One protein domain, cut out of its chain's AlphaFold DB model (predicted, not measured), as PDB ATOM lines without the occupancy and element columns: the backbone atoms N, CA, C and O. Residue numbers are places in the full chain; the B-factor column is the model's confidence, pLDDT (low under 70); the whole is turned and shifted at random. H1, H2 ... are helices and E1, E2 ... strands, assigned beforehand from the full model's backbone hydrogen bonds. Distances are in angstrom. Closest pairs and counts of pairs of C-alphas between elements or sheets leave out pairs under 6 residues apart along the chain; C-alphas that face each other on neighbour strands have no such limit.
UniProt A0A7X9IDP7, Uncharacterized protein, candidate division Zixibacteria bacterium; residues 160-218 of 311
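Overview. This is residues 160 to 218 of the 311 residues of an uncharacterized protein of candidate division Zixibacteria bacterium (UniProt A0A7X9IDP7). A small hairpin of strands E1 and E2 and a short helix, H1, pack on the long helix H3, which makes the longest axis. The order is E1 E2 H1 H2 H3, mostly helix, with 59 residues printed. The whole is loose, radius of gyration of the C-alphas 13.2 A, and spans 39 by 20 by 17 A.

Arrangement. Start at the hairpin, E1, residues 160 to 163, and E2, 166 to 169: antiparallel, N 168 to O 161 2.8 A. E1 comes closest to H3, residues 191 to 213, at the C-alphas of Val 163 and Val 202, 6.9 A. H1, residues 170 to 178, touches H3 at residues 197 to 201 alone, about perpendicular at 77 degrees; closest C-alphas Phe 173 and Leu 198, 6.8 A. H2, residues 182 to 185, is apart from H3. In H1 and H3 every O i to N i+4 pair is within hydrogen-bond range; H2 is too short for one.

Along the chain. Find C-alpha 160 at (239.179, 149.553, 267.532), where E1 begins. From C-alpha 191 H3 runs 32.7 A to C-alpha 213 at (220.426, 145.227, 252.697).

Size, cuts and confidence. Residues 210 to 215 stand free. The printed part has no cut, its links are tight, and no printed residue is under 70.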
ATOM      1  N   VAL A 160     239.503 150.515 266.466       91.00
ATOM      2  CA  VAL A 160     239.179 149.553 267.532       91.00
ATOM      3  C   VAL A 160     238.404 148.339 267.026       91.00
ATOM      4  O   VAL A 160     238.477 147.286 267.652       91.00
ATOM      5  N   ALA A 161     237.709 148.446 265.890       91.38
ATOM      6  CA  ALA A 161     237.065 147.319 265.215       91.38
ATOM      7  C   ALA A 161     236.861 147.608 263.719       91.38
ATOM      8  O   ALA A 161     236.876 148.763 263.299       91.38
ATOM      9  N   LYS A 162     236.641 146.554 262.927       90.12
ATOM     10  CA  LYS A 162     236.249 146.645 261.514       90.12
ATOM     11  C   LYS A 162     234.984 145.827 261.281       90.12
ATOM     12  O   LYS A 162     234.926 144.672 261.700       90.12
ATOM     13  N   VAL A 163     233.991 146.412 260.616       87.31
ATOM     14  CA  VAL A 163     232.720 145.756 260.276       87.31
ATOM     15  C   VAL A 163     232.502 145.877 258.772       87.31
ATOM     16  O   VAL A 163     232.155 146.939 258.258       87.31
ATOM     17  N   GLY A 164     232.761 144.791 258.039       81.25
ATOM     18  CA  GLY A 164     232.799 144.832 256.576       81.25
ATOM     19  C   GLY A 164     233.868 145.814 256.081       81.25
ATOM     20  O   GLY A 164     235.045 145.638 256.379       81.25
ATOM     21  N   GLY A 165     233.449 146.847 255.342       77.81
ATOM     22  CA  GLY A 165     234.325 147.921 254.854       77.81
ATOM     23  C   GLY A 165     234.417 149.156 255.761       77.81
ATOM     24  O   GLY A 165     235.060 150.124 255.370       77.81
ATOM     25  N   ARG A 166     233.759 149.161 256.930       82.12
ATOM     26  CA  ARG A 166     233.719 150.309 257.850       82.12
ATOM     27  C   ARG A 166     234.676 150.107 259.023       82.12
ATOM     28  O   ARG A 166     234.589 149.105 259.736       82.12
ATOM     29  N   ASP A 167     235.535 151.095 259.254       86.25
ATOM     30  CA  ASP A 167     236.413 151.158 260.422       86.25
ATOM     31  C   ASP A 167     235.700 151.883 261.577       86.25
ATOM     32  O   ASP A 167     235.248 153.017 261.427       86.25
ATOM     33  N   ILE A 168     235.609 151.233 262.739       86.50
ATOM     34  CA  ILE A 168     235.119 151.838 263.985       86.50
ATOM     35  C   ILE A 168     236.329 152.408 264.726       86.50
ATOM     36  O   ILE A 168     237.265 151.679 265.078       86.50
ATOM     37  N   THR A 169     236.314 153.716 264.973       89.19
ATOM     38  CA  THR A 169     237.447 154.435 265.574       89.19
ATOM     39  C   THR A 169     237.350 154.508 267.099       89.19
ATOM     40  O   THR A 169     236.275 154.419 267.694       89.19
ATOM     41  N   LEU A 170     238.486 154.733 267.764       85.62
ATOM     42  CA  LEU A 170     238.539 154.978 269.206       85.62
ATOM     43  C   LEU A 170     237.726 156.221 269.605       85.62
ATOM     44  O   LEU A 170     237.205 156.274 270.715       85.62
ATOM     45  N   ALA A 171     237.610 157.213 268.717       81.62
ATOM     46  CA  ALA A 171     236.797 158.401 268.964       81.62
ATOM     47  C   ALA A 171     235.308 158.043 269.068       81.62
ATOM     48  O   ALA A 171     234.678 158.417 270.055       81.62
ATOM     49  N   GLU A 172     234.788 157.247 268.127       83.75
ATOM     50  CA  GLU A 172     233.402 156.749 268.160       83.75
ATOM     51  C   GLU A 172     233.138 155.904 269.413       83.75
ATOM     52  O   GLU A 172     232.111 156.058 270.074       83.75
ATOM     53  N   PHE A 173     234.090 155.041 269.785       89.62
ATOM     54  CA  PHE A 173     234.001 154.270 271.024       89.62
ATOM     55  C   PHE A 173     233.918 155.178 272.258       89.62
ATOM     56  O   PHE A 173     233.049 154.998 273.108       89.62
ATOM     57  N   ASN A 174     234.794 156.180 272.358       87.38
ATOM     58  CA  ASN A 174     234.811 157.101 273.492       87.38
ATOM     59  C   ASN A 174     233.556 157.979 273.550       87.38
ATOM     60  O   ASN A 174     233.090 158.302 274.640       87.38
ATOM     61  N   GLU A 175     233.005 158.372 272.404       86.44
ATOM     62  CA  GLU A 175     231.736 159.094 272.338       86.44
ATOM     63  C   GLU A 175     230.581 158.228 272.850       86.44
ATOM     64  O   GLU A 175     229.826 158.675 273.712       86.44
ATOM     65  N   ALA A 176     230.510 156.966 272.417       86.38
ATOM     66  CA  ALA A 176     229.524 156.019 272.930       86.38
ATOM     67  C   ALA A 176     229.644 155.839 274.453       86.38
ATOM     68  O   ALA A 176     228.630 155.812 275.143       86.38
ATOM     69  N   VAL A 177     230.869 155.789 274.990       88.38
ATOM     70  CA  VAL A 177     231.113 155.734 276.442       88.38
ATOM     71  C   VAL A 177     230.595 156.986 277.156       88.38
ATOM     72  O   VAL A 177     229.953 156.863 278.195       88.38
ATOM     73  N   ARG A 178     230.822 158.186 276.608       87.38
ATOM     74  CA  ARG A 178     230.356 159.453 277.209       87.38
ATOM     75  C   ARG A 178     228.835 159.573 277.271       87.38
ATOM     76  O   ARG A 178     228.328 160.319 278.101       87.38
ATOM     77  N   MET A 179     228.120 158.875 276.391       85.44
ATOM     78  CA  MET A 179     226.655 158.847 276.382       85.44
ATOM     79  C   MET A 179     226.064 157.894 277.432       85.44
ATOM     80  O   MET A 179     224.856 157.925 277.663       85.44
ATOM     81  N   LEU A 180     226.877 157.045 278.070       86.50
ATOM     82  CA  LEU A 180     226.406 156.147 279.124       86.50
ATOM     83  C   LEU A 180     226.125 156.917 280.426       86.50
ATOM     84  O   LEU A 180     226.790 157.918 280.701       86.50
ATOM     85  N   PRO A 181     225.208 156.432 281.283       89.25
ATOM     86  CA  PRO A 181     225.065 156.940 282.647       89.25
ATOM     87  C   PRO A 181     226.400 156.910 283.408       89.25
ATOM     88  O   PRO A 181     227.182 155.973 283.236       89.25
ATOM     89  N   GLN A 182     226.640 157.893 284.283       86.69
ATOM     90  CA  GLN A 182     227.913 158.043 285.009       86.69
ATOM     91  C   GLN A 182     228.329 156.756 285.745       86.69
ATOM     92  O   GLN A 182     229.467 156.311 285.643       86.69
ATOM     93  N   GLU A 183     227.370 156.082 286.377       85.75
ATOM     94  CA  GLU A 183     227.563 154.813 287.093       85.75
ATOM     95  C   GLU A 183     228.096 153.672 286.206       85.75
ATOM     96  O   GLU A 183     228.733 152.737 286.696       85.75
ATOM     97  N   MET A 184     227.809 153.711 284.901       84.50
ATOM     98  CA  MET A 184     228.341 152.760 283.920       84.50
ATOM     99  C   MET A 184     229.714 153.196 283.403       84.50
ATOM    100  O   MET A 184     230.558 152.340 283.142       84.50
ATOM    101  N   GLN A 185     229.960 154.505 283.299       85.81
ATOM    102  CA  GLN A 185     231.276 155.047 282.948       85.81
ATOM    103  C   GLN A 185     232.334 154.661 283.985       85.81
ATOM    104  O   GLN A 185     233.409 154.186 283.623       85.81
ATOM    105  N   ASP A 186     232.003 154.765 285.271       83.31
ATOM    106  CA  ASP A 186     232.929 154.465 286.369       83.31
ATOM    107  C   ASP A 186     233.330 152.974 286.420       83.31
ATOM    108  O   ASP A 186     234.392 152.615 286.931       83.31
ATOM    109  N   LYS A 187     232.514 152.089 285.832       78.81
ATOM    110  CA  LYS A 187     232.785 150.644 285.716       78.81
ATOM    111  C   LYS A 187     233.679 150.287 284.525       78.81
ATOM    112  O   LYS A 187     234.208 149.177 284.475       78.81
ATOM    113  N   LEU A 188     233.922 151.213 283.592       82.50
ATOM    114  CA  LEU A 188     234.767 151.012 282.402       82.50
ATOM    115  C   LEU A 188     236.276 151.098 282.705       82.50
ATOM    116  O   LEU A 188     237.069 151.621 281.918       82.50
ATOM    117  N   THR A 189     236.699 150.554 283.843       76.19
ATOM    118  CA  THR A 189     238.103 150.497 284.273       76.19
ATOM    119  C   THR A 189     238.812 149.231 283.781       76.19
ATOM    120  O   THR A 189     240.013 149.277 283.509       76.19
ATOM    121  N   ASN A 190     238.082 148.130 283.564       84.94
ATOM    122  CA  ASN A 190     238.612 146.861 283.048       84.94
ATOM    123  C   ASN A 190     238.446 146.753 281.508       84.94
ATOM    124  O   ASN A 190     237.372 147.071 280.983       84.94
ATOM    125  N   PRO A 191     239.473 146.282 280.765       86.75
ATOM    126  CA  PRO A 191     239.370 145.898 279.353       86.75
ATOM    127  C   PRO A 191     238.142 145.061 278.956       86.75
ATOM    128  O   PRO A 191     237.608 145.278 277.869       86.75
ATOM    129  N   GLU A 192     237.664 144.144 279.801       89.50
ATOM    130  CA  GLU A 192     236.496 143.305 279.482       89.50
ATOM    131  C   GLU A 192     235.197 144.113 279.359       89.50
ATOM    132  O   GLU A 192     234.414 143.902 278.434       89.50
ATOM    133  N   GLU A 193     234.978 145.099 280.231       87.38
ATOM    134  CA  GLU A 193     233.796 145.968 280.152       87.38
ATOM    135  C   GLU A 193     233.860 146.874 278.916       87.38
ATOM    136  O   GLU A 193     232.872 147.050 278.202       87.38
ATOM    137  N   LYS A 194     235.057 147.369 278.576       89.06
ATOM    138  CA  LYS A 194     235.273 148.104 277.320       89.06
ATOM    139  C   LYS A 194     234.977 147.225 276.106       89.06
ATOM    140  O   LYS A 194     234.396 147.704 275.134       89.06
ATOM    141  N   ARG A 195     235.332 145.937 276.164       92.88
ATOM    142  CA  ARG A 195     235.026 144.974 275.101       92.88
ATOM    143  C   ARG A 195     233.519 144.814 274.910       92.88
ATOM    144  O   ARG A 195     233.086 144.853 273.763       92.88
ATOM    145  N   LYS A 196     232.735 144.734 275.990       91.19
ATOM    146  CA  LYS A 196     231.263 144.649 275.918       91.19
ATOM    147  C   LYS A 196     230.640 145.866 275.234       91.19
ATOM    148  O   LYS A 196     229.776 145.701 274.378       91.19
ATOM    149  N   ILE A 197     231.099 147.078 275.555       91.19
ATOM    150  CA  ILE A 197     230.630 148.296 274.870       91.19
ATOM    151  C   ILE A 197     230.998 148.259 273.384       91.19
ATOM    152  O   ILE A 197     230.170 148.567 272.529       91.19
ATOM    153  N   LEU A 198     232.217 147.826 273.055       93.75
ATOM    154  CA  LEU A 198     232.630 147.681 271.662       93.75
ATOM    155  C   LEU A 198     231.764 146.650 270.920       93.75
ATOM    156  O   LEU A 198     231.364 146.906 269.788       93.75
ATOM    157  N   ASP A 199     231.426 145.526 271.556       94.75
ATOM    158  CA  ASP A 199     230.518 144.521 270.992       94.75
ATOM    159  C   ASP A 199     229.112 145.072 270.751       94.75
ATOM    160  O   ASP A 199     228.507 144.758 269.729       94.75
ATOM    161  N   GLN A 200     228.604 145.946 271.623       92.25
ATOM    162  CA  GLN A 200     227.325 146.627 271.394       92.25
ATOM    163  C   GLN A 200     227.378 147.565 270.181       92.25
ATOM    164  O   GLN A 200     226.442 147.580 269.379       92.25
ATOM    165  N   ILE A 201     228.467 148.323 270.013       92.56
ATOM    166  CA  ILE A 201     228.654 149.206 268.848       92.56
ATOM    167  C   ILE A 201     228.714 148.374 267.563       92.56
ATOM    168  O   ILE A 201     227.993 148.663 266.609       92.56
ATOM    169  N   VAL A 202     229.530 147.315 267.557       95.25
ATOM    170  CA  VAL A 202     229.652 146.383 266.427       95.25
ATOM    171  C   VAL A 202     228.309 145.721 266.119       95.25
ATOM    172  O   VAL A 202     227.901 145.671 264.962       95.25
ATOM    173  N   GLY A 203     227.587 145.253 267.139       94.88
ATOM    174  CA  GLY A 203     226.273 144.632 266.984       94.88
ATOM    175  C   GLY A 203     225.249 145.578 266.357       94.88
ATOM    176  O   GLY A 203     224.560 145.196 265.412       94.88
ATOM    177  N   ARG A 204     225.195 146.836 266.814       92.69
ATOM    178  CA  ARG A 204     224.324 147.865 266.227       92.69
ATOM    179  C   ARG A 204     224.654 148.112 264.756       92.69
ATOM    180  O   ARG A 204     223.743 148.185 263.937       92.69
ATOM    181  N   GLU A 205     225.938 148.203 264.421       91.31
ATOM    182  CA  GLU A 205     226.403 148.378 263.042       91.31
ATOM    183  C   GLU A 205     226.021 147.180 262.156       91.31
ATOM    184  O   GLU A 205     225.578 147.350 261.022       91.31
ATOM    185  N   LEU A 206     226.134 145.951 262.666       94.12
ATOM    186  CA  LEU A 206     225.727 144.747 261.938       94.12
ATOM    187  C   LEU A 206     224.220 144.724 261.648       94.12
ATOM    188  O   LEU A 206     223.829 144.425 260.517       94.12
ATOM    189  N   ILE A 207     223.391 145.070 262.637       95.94
ATOM    190  CA  ILE A 207     221.930 145.158 262.484       95.94
ATOM    191  C   ILE A 207     221.566 146.255 261.483       95.94
ATOM    192  O   ILE A 207     220.765 146.025 260.581       95.94
ATOM    193  N   TYR A 208     222.195 147.424 261.592       90.38
ATOM    194  CA  TYR A 208     221.994 148.519 260.650       90.38
ATOM    195  C   TYR A 208     222.314 148.099 259.209       90.38
ATOM    196  O   TYR A 208     221.504 148.284 258.303       90.38
ATOM    197  N   ASN A 209     223.457 147.444 258.993       87.12
ATOM    198  CA  ASN A 209     223.830 146.936 257.676       87.12
ATOM    199  C   ASN A 209     222.853 145.873 257.147       87.12
ATOM    200  O   ASN A 209     222.659 145.781 255.935       87.12
ATOM    201  N   ALA A 210     222.243 145.066 258.022       92.00
ATOM    202  CA  ALA A 210     221.182 144.142 257.627       92.00
ATOM    203  C   ALA A 210     219.920 144.893 257.179       92.00
ATOM    204  O   ALA A 210     219.441 144.635 256.079       92.00
ATOM    205  N   ALA A 211     219.469 145.887 257.951       90.81
ATOM    206  CA  ALA A 211     218.316 146.719 257.607       90.81
ATOM    207  C   ALA A 211     218.472 147.406 256.238       90.81
ATOM    208  O   ALA A 211     217.546 147.417 255.430       90.81
ATOM    209  N   VAL A 212     219.670 147.917 255.940       88.06
ATOM    210  CA  VAL A 212     219.991 148.532 254.639       88.06
ATOM    211  C   VAL A 212     219.967 147.507 253.503       88.06
ATOM    212  O   VAL A 212     219.470 147.793 252.416       88.06
ATOM    213  N   ARG A 213     220.492 146.293 253.717       89.44
ATOM    214  CA  ARG A 213     220.426 145.227 252.697       89.44
ATOM    215  C   ARG A 213     218.991 144.806 252.394       89.44
ATOM    216  O   ARG A 213     218.706 144.445 251.258       89.44
ATOM    217  N   GLU A 214     218.116 144.869 253.389       94.50
ATOM    218  CA  GLU A 214     216.682 144.603 253.243       94.50
ATOM    219  C   GLU A 214     215.902 145.800 252.671       94.50
ATOM    220  O   GLU A 214     214.711 145.685 252.403       94.50
ATOM    221  N   GLY A 215     216.568 146.935 252.421       83.81
ATOM    222  CA  GLY A 215     215.968 148.115 251.800       83.81
ATOM    223  C   GLY A 215     215.109 148.964 252.739       83.81
ATOM    224  O   GLY A 215     214.369 149.820 252.259       83.81
ATOM    225  N   ILE A 216     215.211 148.768 254.059       90.69
ATOM    226  CA  ILE A 216     214.454 149.536 255.065       90.69
ATOM    227  C   ILE A 216     214.800 151.031 254.994       90.69
ATOM    228  O   ILE A 216     213.945 151.887 255.202       90.69
ATOM    229  N   ASP A 217     216.039 151.367 254.632       83.31
ATOM    230  CA  ASP A 217     216.497 152.745 254.418       83.31
ATOM    231  C   ASP A 217     215.807 153.450 253.237       83.31
ATOM    232  O   ASP A 217     215.898 154.671 253.113       83.31
ATOM    233  N   ARG A 218     215.111 152.697 252.378       84.19
ATOM    234  CA  ARG A 218     214.379 153.196 251.204       84.19
ATOM    235  C   ARG A 218     212.867 153.082 251.358       84.19
ATOM    236  O   ARG A 218     212.142 153.454 250.436       84.19
TER     237      ARG A 218